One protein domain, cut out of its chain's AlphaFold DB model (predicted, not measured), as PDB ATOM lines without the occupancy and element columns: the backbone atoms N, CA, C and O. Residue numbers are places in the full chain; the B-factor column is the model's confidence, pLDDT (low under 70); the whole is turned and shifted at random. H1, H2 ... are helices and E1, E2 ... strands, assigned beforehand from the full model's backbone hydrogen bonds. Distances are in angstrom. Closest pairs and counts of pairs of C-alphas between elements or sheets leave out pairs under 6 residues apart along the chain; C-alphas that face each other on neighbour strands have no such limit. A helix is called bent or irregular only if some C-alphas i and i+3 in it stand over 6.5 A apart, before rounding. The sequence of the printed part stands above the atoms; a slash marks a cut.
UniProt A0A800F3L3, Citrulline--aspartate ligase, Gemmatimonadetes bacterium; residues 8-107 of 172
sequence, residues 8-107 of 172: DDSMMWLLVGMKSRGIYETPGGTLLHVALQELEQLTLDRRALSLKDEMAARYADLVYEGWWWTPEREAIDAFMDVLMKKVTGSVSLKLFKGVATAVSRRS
ATOM      1  N   ASP A   8      55.190  99.913  85.682       69.88
ATOM      2  CA  ASP A   8      56.386  99.361  85.055       69.88
ATOM      3  C   ASP A   8      56.016  98.856  83.654       69.88
ATOM      4  O   ASP A   8      55.164  97.973  83.512       69.88
ATOM      5  N   ASP A   9      56.601  99.466  82.621       77.12
ATOM      6  CA  ASP A   9      56.509  99.008  81.231       77.12
ATOM      7  C   ASP A   9      57.786  98.242  80.903       77.12
ATOM      8  O   ASP A   9      58.812  98.824  80.538       77.12
ATOM      9  N   SER A  10      57.721  96.926  81.076       77.75
ATOM     10  CA  SER A  10      58.869  96.044  80.933       77.75
ATOM     11  C   SER A  10      58.666  95.033  79.807       77.75
ATOM     12  O   SER A  10      57.582  94.491  79.559       77.75
ATOM     13  N   MET A  11      59.758  94.785  79.082       80.06
ATOM     14  CA  MET A  11      59.844  93.714  78.097       80.06
ATOM     15  C   MET A  11      60.576  92.540  78.738       80.06
ATOM     16  O   MET A  11      61.785  92.607  78.954       80.06
ATOM     17  N   MET A  12      59.841  91.476  79.050       77.81
ATOM     18  CA  MET A  12      60.369  90.298  79.736       77.81
ATOM     19  C   MET A  12      60.596  89.133  78.776       77.81
ATOM     20  O   MET A  12      59.942  89.020  77.733       77.81
ATOM     21  N   TRP A  13      61.506  88.246  79.159       82.88
ATOM     22  CA  TRP A  13      61.671  86.940  78.536       82.88
ATOM     23  C   TRP A  13      60.719  85.950  79.188       82.88
ATOM     24  O   TRP A  13      60.809  85.729  80.385       82.88
ATOM     25  N   LEU A  14      59.843  85.336  78.402       83.44
ATOM     26  CA  LEU A  14      59.082  84.173  78.844       83.44
ATOM     27  C   LEU A  14      60.020  82.969  78.962       83.44
ATOM     28  O   LEU A  14      60.956  82.843  78.171       83.44
ATOM     29  N   LEU A  15      59.697  82.030  79.855       81.25
ATOM     30  CA  LEU A  15      60.432  80.763  79.998       81.25
ATOM     31  C   LEU A  15      60.573  80.001  78.665       81.25
ATOM     32  O   LEU A  15      61.586  79.366  78.399       81.25
ATOM     33  N   VAL A  16      59.576  80.116  77.782       82.00
ATOM     34  CA  VAL A  16      59.561  79.483  76.447       82.00
ATOM     35  C   VAL A  16      60.510  80.189  75.448       82.00
ATOM     36  O   VAL A  16      60.604  79.799  74.288       82.00
ATOM     37  N   GLY A  17      61.231  81.236  75.867       85.06
ATOM     38  CA  GLY A  17      62.249  81.940  75.073       85.06
ATOM     39  C   GLY A  17      61.721  83.082  74.199       85.06
ATOM     40  O   GLY A  17      62.482  83.708  73.465       85.06
ATOM     41  N   MET A  18      60.423  83.386  74.265       88.38
ATOM     42  CA  MET A  18      59.813  84.508  73.544       88.38
ATOM     43  C   MET A  18      59.812  85.776  74.400       88.38
ATOM     44  O   MET A  18      59.604  85.710  75.608       88.38
ATOM     45  N   LYS A  19      59.980  86.950  73.781       88.31
ATOM     46  CA  LYS A  19      59.803  88.228  74.482       88.31
ATOM     47  C   LYS A  19      58.338  88.651  74.500       88.31
ATOM     48  O   LYS A  19      57.660  88.559  73.479       88.31
ATOM     49  N   SER A  20      57.893  89.186  75.629       86.69
ATOM     50  CA  SER A  20      56.568  89.788  75.790       86.69
ATOM     51  C   SER A  20      56.675  91.148  76.477       86.69
ATOM     52  O   SER A  20      57.585  91.369  77.274       86.69
ATOM     53  N   ARG A  21      55.753  92.063  76.159       88.25
ATOM     54  CA  ARG A  21      55.628  93.372  76.810       88.25
ATOM     55  C   ARG A  21      54.423  93.346  77.738       88.25
ATOM     56  O   ARG A  21      53.325  93.014  77.290       88.25
ATOM     57  N   GLY A  22      54.630  93.700  78.998       86.31
ATOM     58  CA  GLY A  22      53.575  93.789  80.000       86.31
ATOM     59  C   GLY A  22      53.619  95.133  80.713       86.31
ATOM     60  O   GLY A  22      54.683  95.725  80.853       86.31
ATOM     61  N   ILE A  23      52.449  95.602  81.143       88.12
ATOM     62  CA  ILE A  23      52.326  96.768  82.019       88.12
ATOM     63  C   ILE A  23      51.879  96.257  83.382       88.12
ATOM     64  O   ILE A  23      50.851  95.578  83.476       88.12
ATOM     65  N   TYR A  24      52.638  96.593  84.422       86.12
ATOM     66  CA  TYR A  24      52.378  96.155  85.790       86.12
ATOM     67  C   TYR A  24      52.223  97.348  86.725       86.12
ATOM     68  O   TYR A  24      53.009  98.288  86.681       86.12
ATOM     69  N   GLU A  25      51.224  97.289  87.603       89.19
ATOM     70  CA  GLU A  25      51.000  98.282  88.655       89.19
ATOM     71  C   GLU A  25      51.182  97.612  90.019       89.19
ATOM     72  O   GLU A  25      50.350  96.811  90.447       89.19
ATOM     73  N   THR A  26      52.275  97.927  90.718       88.56
ATOM     74  CA  THR A  26      52.643  97.283  91.996       88.56
ATOM     75  C   THR A  26      52.921  98.292  93.122       88.56
ATOM     76  O   THR A  26      53.925  98.174  93.823       88.56
ATOM     77  N   PRO A  27      52.025  99.268  93.392       88.69
ATOM     78  CA  PRO A  27      52.322 100.384  94.293       88.69
ATOM     79  C   PRO A  27      52.727  99.933  95.702       88.69
ATOM     80  O   PRO A  27      53.717 100.417  96.236       88.69
ATOM     81  N   GLY A  28      52.021  98.967  96.298       90.38
ATOM     82  CA  GLY A  28      52.374  98.448  97.625       90.38
ATOM     83  C   GLY A  28      53.713  97.703  97.643       90.38
ATOM     84  O   GLY A  28      54.498  97.879  98.571       90.38
ATOM     85  N   GLY A  29      53.995  96.923  96.597       90.94
ATOM     86  CA  GLY A  29      55.251  96.183  96.458       90.94
ATOM     87  C   GLY A  29      56.449  97.118  96.333       90.94
ATOM     88  O   GLY A  29      57.425  96.950  97.054       90.94
ATOM     89  N   THR A  30      56.339  98.162  95.507       90.44
ATOM     90  CA  THR A  30      57.384  99.184  95.352       90.44
ATOM     91  C   THR A  30      57.674  99.895  96.673       90.44
ATOM     92  O   THR A  30      58.834 100.090  97.025       90.44
ATOM     93  N   LEU A  31      56.635 100.247  97.442       93.88
ATOM     94  CA  LEU A  31      56.809 100.882  98.752       93.88
ATOM     95  C   LEU A  31      57.526  99.971  99.747       93.88
ATOM     96  O   LEU A  31      58.475 100.404 100.400       93.88
ATOM     97  N   LEU A  32      57.078  98.719  99.859       94.44
ATOM     98  CA  LEU A  32      57.679  97.747 100.768       94.44
ATOM     99  C   LEU A  32      59.115  97.422 100.371       94.44
ATOM    100  O   LEU A  32      59.967  97.341 101.245       94.44
ATOM    101  N   HIS A  33      59.392  97.292  99.075       93.50
ATOM    102  CA  HIS A  33      60.733  97.031  98.569       93.50
ATOM    103  C   HIS A  33      61.705  98.151  98.948       93.50
ATOM    104  O   HIS A  33      62.743  97.875  99.543       93.50
ATOM    105  N   VAL A  34      61.332  99.412  98.698       93.94
ATOM    106  CA  VAL A  34      62.163 100.570  99.063       93.94
ATOM    107  C   VAL A  34      62.353 100.652 100.579       93.94
ATOM    108  O   VAL A  34      63.469 100.841 101.048       93.94
ATOM    109  N   ALA A  35      61.289 100.481 101.370       95.19
ATOM    110  CA  ALA A  35      61.405 100.510 102.829       95.19
ATOM    111  C   ALA A  35      62.292  99.379 103.371       95.19
ATOM    112  O   ALA A  35      63.090  99.603 104.280       95.19
ATOM    113  N   LEU A  36      62.156  98.172 102.821       94.81
ATOM    114  CA  LEU A  36      62.919  97.010 103.250       94.81
ATOM    115  C   LEU A  36      64.402  97.161 102.905       94.81
ATOM    116  O   LEU A  36      65.233  96.959 103.782       94.81
ATOM    117  N   GLN A  37      64.736  97.597 101.687       94.06
ATOM    118  CA  GLN A  37      66.125  97.853 101.285       94.06
ATOM    119  C   GLN A  37      66.824  98.849 102.217       94.06
ATOM    120  O   GLN A  37      67.987  98.675 102.572       94.06
ATOM    121  N   GLU A  38      66.113  99.889 102.643       95.12
ATOM    122  CA  GLU A  38      66.636 100.899 103.566       95.12
ATOM    123  C   GLU A  38      66.874 100.347 104.973       95.12
ATOM    124  O   GLU A  38      67.822 100.746 105.653       95.12
ATOM    125  N   LEU A  39      66.024  99.420 105.415       94.31
ATOM    126  CA  LEU A  39      66.175  98.762 106.704       94.31
ATOM    127  C   LEU A  39      67.301  97.719 106.682       94.31
ATOM    128  O   LEU A  39      68.077  97.628 107.634       94.31
ATOM    129  N   GLU A  40      67.431  96.979 105.585       94.31
ATOM    130  CA  GLU A  40      68.518  96.027 105.344       94.31
ATOM    131  C   GLU A  40      69.877  96.733 105.322       94.31
ATOM    132  O   GLU A  40      70.799  96.293 106.001       94.31
ATOM    133  N   GLN A  41      69.993  97.876 104.637       93.00
ATOM    134  CA  GLN A  41      71.222  98.682 104.630       93.00
ATOM    135  C   GLN A  41      71.645  99.156 106.027       93.00
ATOM    136  O   GLN A  41      72.830  99.380 106.265       93.00
ATOM    137  N   LEU A  42      70.688  99.340 106.941       93.00
ATOM    138  CA  LEU A  42      70.958  99.802 108.303       93.00
ATOM    139  C   LEU A  42      71.373  98.664 109.250       93.00
ATOM    140  O   LEU A  42      72.085  98.909 110.224       93.00
ATOM    141  N   THR A  43      70.903  97.442 108.997       94.12
ATOM    142  CA  THR A  43      70.963  96.318 109.954       94.12
ATOM    143  C   THR A  43      71.857  95.162 109.504       94.12
ATOM    144  O   THR A  43      72.320  94.393 110.345       94.12
ATOM    145  N   LEU A  44      72.130  95.026 108.204       93.88
ATOM    146  CA  LEU A  44      72.975  93.966 107.658       93.88
ATOM    147  C   LEU A  44      74.401  94.452 107.407       93.88
ATOM    148  O   LEU A  44      74.645  95.595 107.021       93.88
ATOM    149  N   ASP A  45      75.364  93.549 107.587       92.69
ATOM    150  CA  ASP A  45      76.738  93.814 107.189       92.69
ATOM    151  C   ASP A  45      76.884  93.811 105.662       92.69
ATOM    152  O   ASP A  45      76.114  93.195 104.920       92.69
ATOM    153  N   ARG A  46      77.940  94.467 105.173       91.81
ATOM    154  CA  ARG A  46      78.188  94.619 103.735       91.81
ATOM    155  C   ARG A  46      78.260  93.283 102.988       91.81
ATOM    156  O   ARG A  46      77.826  93.216 101.843       91.81
ATOM    157  N   ARG A  47      78.853  92.239 103.582       93.94
ATOM    158  CA  ARG A  47      79.034  90.949 102.894       93.94
ATOM    159  C   ARG A  47      77.730  90.164 102.863       93.94
ATOM    160  O   ARG A  47      77.423  89.584 101.825       93.94
ATOM    161  N   ALA A  48      76.979  90.167 103.962       93.31
ATOM    162  CA  ALA A  48      75.655  89.567 104.010       93.31
ATOM    163  C   ALA A  48      74.697  90.242 103.028       93.31
ATOM    164  O   ALA A  48      73.996  89.532 102.316       93.31
ATOM    165  N   LEU A  49      74.719  91.576 102.927       94.12
ATOM    166  CA  LEU A  49      73.879  92.307 101.977       94.12
ATOM    167  C   LEU A  49      74.185  91.908 100.525       94.12
ATOM    168  O   LEU A  49      73.273  91.549  99.789       94.12
ATOM    169  N   SER A  50      75.465  91.867 100.131       95.19
ATOM    170  CA  SER A  50      75.842  91.423  98.779       95.19
ATOM    171  C   SER A  50      75.415  89.980  98.493       95.19
ATOM    172  O   SER A  50      74.863  89.702  97.432       95.19
ATOM    173  N   LEU A  51      75.619  89.065  99.445       95.31
ATOM    174  CA  LEU A  51      75.206  87.668  99.283       95.31
ATOM    175  C   LEU A  51      73.679  87.530  99.198       95.31
ATOM    176  O   LEU A  51      73.167  86.723  98.424       95.31
ATOM    177  N   LYS A  52      72.944  88.324  99.979       95.19
ATOM    178  CA  LYS A  52      71.484  88.382  99.941       95.19
ATOM    179  C   LYS A  52      70.982  88.821  98.577       95.19
ATOM    180  O   LYS A  52      70.049  88.205  98.076       95.19
ATOM    181  N   ASP A  53      71.591  89.838  97.975       94.56
ATOM    182  CA  ASP A  53      71.184  90.332  96.658       94.56
ATOM    183  C   ASP A  53      71.400  89.277  95.561       94.56
ATOM    184  O   ASP A  53      70.526  89.077  94.715       94.56
ATOM    185  N   GLU A  54      72.504  88.525  95.622       95.44
ATOM    186  CA  GLU A  54      72.748  87.388  94.723       95.44
ATOM    187  C   GLU A  54      71.678  86.293  94.871       95.44
ATOM    188  O   GLU A  54      71.157  85.783  93.875       95.44
ATOM    189  N   MET A  55      71.321  85.940  96.109       95.25
ATOM    190  CA  MET A  55      70.301  84.921  96.383       95.25
ATOM    191  C   MET A  55      68.888  85.407  96.048       95.25
ATOM    192  O   MET A  55      68.074  84.623  95.567       95.25
ATOM    193  N   ALA A  56      68.592  86.692  96.252       94.69
ATOM    194  CA  ALA A  56      67.303  87.293  95.924       94.69
ATOM    195  C   ALA A  56      67.043  87.280  94.411       94.69
ATOM    196  O   ALA A  56      65.927  86.971  93.994       94.69
ATOM    197  N   ALA A  57      68.068  87.551  93.595       94.44
ATOM    198  CA  ALA A  57      67.967  87.436  92.140       94.44
ATOM    199  C   ALA A  57      67.648  85.994  91.712       94.44
ATOM    200  O   ALA A  57      66.684  85.767  90.987       94.44
ATOM    201  N   ARG A  58      68.380  85.007  92.249       94.44
ATOM    202  CA  ARG A  58      68.108  83.581  91.983       94.44
ATOM    203  C   ARG A  58      66.711  83.157  92.426       94.44
ATOM    204  O   ARG A  58      66.048  82.401  91.726       94.44
ATOM    205  N   TYR A  59      66.256  83.646  93.578       95.69
ATOM    206  CA  TYR A  59      64.914  83.363  94.075       95.69
ATOM    207  C   TYR A  59      63.839  83.927  93.137       95.69
ATOM    208  O   TYR A  59      62.838  83.261  92.879       95.69
ATOM    209  N   ALA A  60      64.048  85.132  92.596       94.06
ATOM    210  CA  ALA A  60      63.139  85.732  91.624       94.06
ATOM    211  C   ALA A  60      63.053  84.903  90.332       94.06
ATOM    212  O   ALA A  60      61.943  84.646  89.864       94.06
ATOM    213  N   ASP A  61      64.191  84.433  89.813       93.06
ATOM    214  CA  ASP A  61      64.238  83.561  88.633       93.06
ATOM    215  C   ASP A  61      63.499  82.241  88.897       93.06
ATOM    216  O   ASP A  61      62.581  81.882  88.162       93.06
ATOM    217  N   LEU A  62      63.799  81.569  90.011       94.75
ATOM    218  CA  LEU A  62      63.151  80.320  90.418       94.75
ATOM    219  C   LEU A  62      61.620  80.456  90.472       94.75
ATOM    220  O   LEU A  62      60.890  79.594  89.971       94.75
ATOM    221  N   VAL A  63      61.123  81.547  91.066       94.50
ATOM    222  CA  VAL A  63      59.684  81.837  91.153       94.50
ATOM    223  C   VAL A  63      59.095  82.130  89.775       94.50
ATOM    224  O   VAL A  63      58.006  81.639  89.470       94.50
ATOM    225  N   TYR A  64      59.797  82.893  88.936       91.62
ATOM    226  CA  TYR A  64      59.350  83.224  87.583       91.62
ATOM    227  C   TYR A  64      59.229  81.981  86.690       91.62
ATOM    228  O   TYR A  64      58.263  81.832  85.943       91.62
ATOM    229  N   GLU A  65      60.183  81.061  86.804       92.62
ATOM    230  CA  GLU A  65      60.213  79.798  86.070       92.62
ATOM    231  C   GLU A  65      59.209  78.755  86.605       92.62
ATOM    232  O   GLU A  65      58.920  77.766  85.929       92.62
ATOM    233  N   GLY A  66      58.634  78.975  87.793       93.44
ATOM    234  CA  GLY A  66      57.604  78.117  88.387       93.44
ATOM    235  C   GLY A  66      58.135  76.952  89.230       93.44
ATOM    236  O   GLY A  66      57.369  76.057  89.592       93.44
ATOM    237  N   TRP A  67      59.416  76.960  89.603       93.19
ATOM    238  CA  TRP A  67      60.069  75.906  90.395       93.19
ATOM    239  C   TRP A  67      59.775  75.993  91.904       93.19
ATOM    240  O   TRP A  67      60.648  75.773  92.742       93.19
ATOM    241  N   TRP A  68      58.529  76.284  92.283       93.81
ATOM    242  CA  TRP A  68      58.150  76.559  93.675       93.81
ATOM    243  C   TRP A  68      58.371  75.374  94.634       93.81
ATOM    244  O   TRP A  68      58.793  75.552  95.772       93.81
ATOM    245  N   TRP A  69      58.123  74.141  94.196       94.50
ATOM    246  CA  TRP A  69      58.216  72.952  95.060       94.50
ATOM    247  C   TRP A  69      59.588  72.269  95.011       94.50
ATOM    248  O   TRP A  69      59.680  71.042  95.031       94.50
ATOM    249  N   THR A  70      60.659  73.053  94.897       95.19
ATOM    250  CA  THR A  70      62.033  72.539  94.844       95.19
ATOM    251  C   THR A  70      62.754  72.678  96.186       95.19
ATOM    252  O   THR A  70      62.518  73.643  96.918       95.19
ATOM    253  N   PRO A  71      63.696  71.764  96.501       96.12
ATOM    254  CA  PRO A  71      64.552  71.904  97.680       96.12
ATOM    255  C   PRO A  71      65.481  73.126  97.589       96.12
ATOM    256  O   PRO A  71      65.940  73.625  98.611       96.12
ATOM    257  N   GLU A  72      65.748  73.635  96.380       94.19
ATOM    258  CA  GLU A  72      66.507  74.874  96.179       94.19
ATOM    259  C   GLU A  72      65.794  76.077  96.804       94.19
ATOM    260  O   GLU A  72      66.409  76.823  97.565       94.19
ATOM    261  N   ARG A  73      64.482  76.219  96.566       95.62
ATOM    262  CA  ARG A  73      63.675  77.273  97.191       95.62
ATOM    263  C   ARG A  73      63.722  77.186  98.716       95.62
ATOM    264  O   ARG A  73      63.945  78.193  99.375       95.62
ATOM    265  N   GLU A  74      63.547  75.985  99.272       96.12
ATOM    266  CA  GLU A  74      63.591  75.754 100.725       96.12
ATOM    267  C   GLU A  74      64.956  76.112 101.333       96.12
ATOM    268  O   GLU A  74      65.022  76.666 102.431       96.12
ATOM    269  N   ALA A  75      66.049  75.839 100.618       96.44
ATOM    270  CA  ALA A  75      67.386  76.220 101.058       96.44
ATOM    271  C   ALA A  75      67.578  77.747 101.071       96.44
ATOM    272  O   ALA A  75      68.167  78.282 102.014       96.44
ATOM    273  N   ILE A  76      67.070  78.454 100.054       95.69
ATOM    274  CA  ILE A  76      67.137  79.922  99.999       95.69
ATOM    275  C   ILE A  76      66.245  80.549 101.080       95.69
ATOM    276  O   ILE A  76      66.676  81.502 101.726       95.69
ATOM    277  N   ASP A  77      65.059  79.997 101.342       95.44
ATOM    278  CA  ASP A  77      64.194  80.441 102.444       95.44
ATOM    279  C   ASP A  77      64.919  80.363 103.787       95.44
ATOM    280  O   ASP A  77      64.983  81.349 104.515       95.44
ATOM    281  N   ALA A  78      65.534  79.216 104.091       96.81
ATOM    282  CA  ALA A  78      66.269  79.035 105.338       96.81
ATOM    283  C   ALA A  78      67.445  80.021 105.464       96.81
ATOM    284  O   ALA A  78      67.759  80.489 106.560       96.81
ATOM    285  N   PHE A  79      68.094  80.358 104.346       95.88
ATOM    286  CA  PHE A  79      69.123  81.392 104.301       95.88
ATOM    287  C   PHE A  79      68.549  82.786 104.607       95.88
ATOM    288  O   PHE A  79      69.089  83.499 105.458       95.88
ATOM    289  N   MET A  80      67.436  83.159 103.971       95.19
ATOM    290  CA  MET A  80      66.769  84.443 104.205       95.19
ATOM    291  C   MET A  80      66.250  84.555 105.642       95.19
ATOM    292  O   MET A  80      66.444  85.589 106.277       95.19
ATOM    293  N   ASP A  81      65.696  83.479 106.204       95.88
ATOM    294  CA  ASP A  81      65.241  83.413 107.596       95.88
ATOM    295  C   ASP A  81      66.361  83.698 108.596       95.88
ATOM    296  O   ASP A  81      66.108  84.231 109.674       95.88
ATOM    297  N   VAL A  82      67.611  83.345 108.273       95.12
ATOM    298  CA  VAL A  82      68.771  83.667 109.115       95.12
ATOM    299  C   VAL A  82      69.125  85.146 109.025       95.12
ATOM    300  O   VAL A  82      69.355  85.765 110.066       95.12
ATOM    301  N   LEU A  83      69.149  85.715 107.818       93.19
ATOM    302  CA  LEU A  83      69.484  87.126 107.616       93.19
ATOM    303  C   LEU A  83      68.430  88.063 108.207       93.19
ATOM    304  O   LEU A  83      68.766  89.049 108.858       93.19
ATOM    305  N   MET A  84      67.156  87.724 108.043       92.81
ATOM    306  CA  MET A  84      66.044  88.597 108.409       92.81
ATOM    307  C   MET A  84      65.786  88.686 109.920       92.81
ATOM    308  O   MET A  84      65.042  89.565 110.349       92.81
ATOM    309  N   LYS A  85      66.432  87.858 110.759       93.12
ATOM    310  CA  LYS A  85      66.202  87.835 112.225       93.12
ATOM    311  C   LYS A  85      66.392  89.187 112.905       93.12
ATOM    312  O   LYS A  85      65.705  89.475 113.880       93.12
ATOM    313  N   LYS A  86      67.353  89.976 112.425       89.69
ATOM    314  CA  LYS A  86      67.722  91.276 113.004       89.69
ATOM    315  C   LYS A  86      67.222  92.467 112.192       89.69
ATOM    316  O   LYS A  86      67.407  93.606 112.605       89.69
ATOM    317  N   VAL A  87      66.564  92.222 111.060       93.38
ATOM    318  CA  VAL A  87      66.059  93.276 110.175       93.38
ATOM    319  C   VAL A  87      64.725  93.776 110.731       93.38
ATOM    320  O   VAL A  87      63.647  93.395 110.283       93.38
ATOM    321  N   THR A  88      64.796  94.604 111.772       93.69
ATOM    322  CA  THR A  88      63.625  95.162 112.460       93.69
ATOM    323  C   THR A  88      63.742  96.676 112.581       93.69
ATOM    324  O   THR A  88      64.830  97.210 112.776       93.69
ATOM    325  N   GLY A  89      62.631  97.401 112.441       93.81
ATOM    326  CA  GLY A  89      62.631  98.858 112.566       93.81
ATOM    327  C   GLY A  89      61.514  99.547 111.792       93.81
ATOM    328  O   GLY A  89      60.530  98.931 111.390       93.81
ATOM    329  N   SER A  90      61.674 100.854 111.601       94.81
ATOM    330  CA  SER A  90      60.706 101.725 110.937       94.81
ATOM    331  C   SER A  90      61.390 102.642 109.926       94.81
ATOM    332  O   SER A  90      62.396 103.280 110.252       94.81
ATOM    333  N   VAL A  91      60.805 102.765 108.733       96.00
ATOM    334  CA  VAL A  91      61.261 103.664 107.664       96.00
ATOM    335  C   VAL A  91      60.121 104.600 107.274       96.00
ATOM    336  O   VAL A  91      59.002 104.157 107.020       96.00
ATOM    337  N   SER A  92      60.394 105.904 107.226       95.81
ATOM    338  CA  SER A  92      59.435 106.905 106.751       95.81
ATOM    339  C   SER A  92      59.690 107.204 105.281       95.81
ATOM    340  O   SER A  92      60.764 107.689 104.923       95.81
ATOM    341  N   LEU A  93      58.692 106.955 104.434       95.12
ATOM    342  CA  LEU A  93      58.751 107.238 103.001       95.12
ATOM    343  C   LEU A  93      57.982 108.520 102.663       95.12
ATOM    344  O   LEU A  93      56.864 108.738 103.131       95.12
ATOM    345  N   LYS A  94      58.553 109.345 101.787       94.62
ATOM    346  CA  LYS A  94      57.872 110.455 101.120       94.62
ATOM    347  C   LYS A  94      57.499 110.029  99.713       94.62
ATOM    348  O   LYS A  94      58.353 109.607  98.937       94.62
ATOM    349  N   LEU A  95      56.220 110.175  99.388       93.62
ATOM    350  CA  LEU A  95      55.678 109.813  98.084       93.62
ATOM    351  C   LEU A  95      55.430 111.076  97.277       93.62
ATOM    352  O   LEU A  95      54.700 111.967  97.711       93.62
ATOM    353  N   PHE A  96      56.034 111.164  96.099       91.31
ATOM    354  CA  PHE A  96      55.845 112.309  95.223       91.31
ATOM    355  C   PHE A  96      55.844 111.892  93.758       91.31
ATOM    356  O   PHE A  96      56.810 111.319  93.271       91.31
ATOM    357  N   LYS A  97      54.749 112.199  93.046       87.69
ATOM    358  CA  LYS A  97      54.584 111.946  91.599       87.69
ATOM    359  C   LYS A  97      54.987 110.529  91.153       87.69
ATOM    360  O   LYS A  97      55.522 110.344  90.068       87.69
ATOM    361  N   GLY A  98      54.690 109.535  91.984       82.50
ATOM    362  CA  GLY A  98      55.001 108.123  91.755       82.50
ATOM    363  C   GLY A  98      56.438 107.690  91.986       82.50
ATOM    364  O   GLY A  98      56.815 106.593  91.608       82.50
ATOM    365  N   VAL A  99      57.209 108.520  92.681       85.75
ATOM    366  CA  VAL A  99      58.475 108.131  93.291       85.75
ATOM    367  C   VAL A  99      58.266 107.985  94.795       85.75
ATOM    368  O   VAL A  99      57.646 108.846  95.430       85.75
ATOM    369  N   ALA A 100      58.789 106.900  95.357       91.06
ATOM    370  CA  ALA A 100      58.921 106.705  96.792       91.06
ATOM    371  C   ALA A 100      60.373 106.971  97.202       91.06
ATOM    372  O   ALA A 100      61.295 106.406  96.621       91.06
ATOM    373  N   THR A 101      60.584 107.841  98.187       93.12
ATOM    374  CA  THR A 101      61.921 108.181  98.691       93.12
ATOM    375  C   THR A 101      61.943 108.041 100.202       93.12
ATOM    376  O   THR A 101      61.075 108.591 100.881       93.12
ATOM    377  N   ALA A 102      62.932 107.336 100.743       93.69
ATOM    378  CA  ALA A 102      63.114 107.247 102.183       93.69
ATOM    379  C   ALA A 102      63.638 108.566 102.761       93.69
ATOM    380  O   ALA A 102      64.574 109.169 102.240       93.69
ATOM    381  N   VAL A 103      62.989 109.037 103.826       94.50
ATOM    382  CA  VAL A 103      63.313 110.297 104.517       94.50
ATOM    383  C   VAL A 103      63.988 110.028 105.853       94.50
ATOM    384  O   VAL A 103      64.884 110.764 106.254       94.50
ATOM    385  N   SER A 104      63.556 108.986 106.559       93.31
ATOM    386  CA  SER A 104      64.154 108.583 107.827       93.31
ATOM    387  C   SER A 104      64.072 107.075 108.005       93.31
ATOM    388  O   SER A 104      63.174 106.417 107.480       93.31
ATOM    389  N   ARG A 105      65.024 106.540 108.763       93.94
ATOM    390  CA  ARG A 105      65.162 105.122 109.087       93.94
ATOM    391  C   ARG A 105      65.609 105.002 110.535       93.94
ATOM    392  O   ARG A 105      66.434 105.791 110.992       93.94
ATOM    393  N   ARG A 106      65.016 104.059 111.261       91.69
ATOM    394  CA  ARG A 106      65.316 103.790 112.668       91.69
ATOM    395  C   ARG A 106      65.211 102.293 112.921       91.69
ATOM    396  O   ARG A 106      64.216 101.684 112.541       91.69
ATOM    397  N   SER A 107      66.208 101.737 113.592       93.00
ATOM    398  CA  SER A 107      66.253 100.347 114.043       93.00
ATOM    399  C   SER A 107      66.942 100.288 115.403       93.00
ATOM    400  O   SER A 107      67.827 101.102 115.669       93.00
TER     401      SER A 107
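Overview. This is residues 8 to 107 of the 172 residues of the protein "Citrulline--aspartate ligase" of Gemmatimonadetes bacterium (UniProt A0A800F3L3). The model is a loose, flat frame of three hairpins joined through one helix: H1 packs along the two-stranded hairpin E3 E4, the helical hairpin H2 H3 starts near the last residues of H1, and the hairpin E1 E2 reaches away from the first residues of H1. The space between E1 E2, H1 and H2 is open, and E1 and E2 have no contact with H2, H3, E3 or E4. The printed part has 100 residues with three named helices and four named strands, in the order E1 E2 H1 H2 H3 E3 E4; its two sheets, E1 - E2 and E3 - E4, are each antiparallel, and the class is mixed, helices and strands. The whole is loose, with a radius of gyration of the C-alphas of 15.9 A and spans of 44 by 37 by 20 A.

Arrangement. E3, residues 90 to 96, and E4, residues 99 to 106, form an antiparallel hairpin at 156 degrees, with N 94 and O 101 2.8 A apart and N 101 and O 94 2.9 A apart, both within hydrogen-bond range. E4 bends by 50 degrees at residue 103. H1, residues 27 to 43, has 11 pairs of C-alphas within 8 A of E4, the closest those of Leu 31 and Ala 100 at 6.5 A. With E3 it has 7 such pairs, the closest those of Ala 35 and Val 91 at 5.8 A. H2, residues 46 to 65, is close to H1 but not clearly touching; their closest C-alphas, of Glu 40 and Leu 49, are 7.3 A apart, and they run opposite ways at a shallow tilt of 28 degrees. H3, residues 71 to 86, touches H2 in a helical hairpin; their closest C-alphas, of Met 55 and Ile 76, are 6.9 A apart, and the tilt of 37 degrees, opposite ways, is only just steep. E1, residues 8 to 13, and E2, residues 19 to 25, form an antiparallel hairpin at 150 degrees, with N 12 and O 20 2.9 A apart, within hydrogen-bond range. E1 is apart from H1. Every O i to N i+4 pair is within hydrogen-bond range in H1 and H2, and 10 of 12 are in H3.

Along the chain. E3 is 19.6 A long and E4 21.0 A, ending at C-alpha 106 (65.316, 103.790, 112.668). H1 is 24.7 A long, H2 29.2 A from C-alpha 46 (78.188, 94.619, 103.735), and H3 24.9 A. H3 is irregular: C-alphas 83 and 86 are 7.0 A apart. E1 is 15.0 A long from C-alpha 8 (56.386, 99.361, 85.055), and E2 19.5 A.

Size, cuts and confidence. The C-alphas farthest apart, of Val 16 and Arg 106, are 44.0 A apart. The printed part has no cut, and its links between named elements are tight. The mean pLDDT of the printed part is 91.7, and residue 8 is under 70.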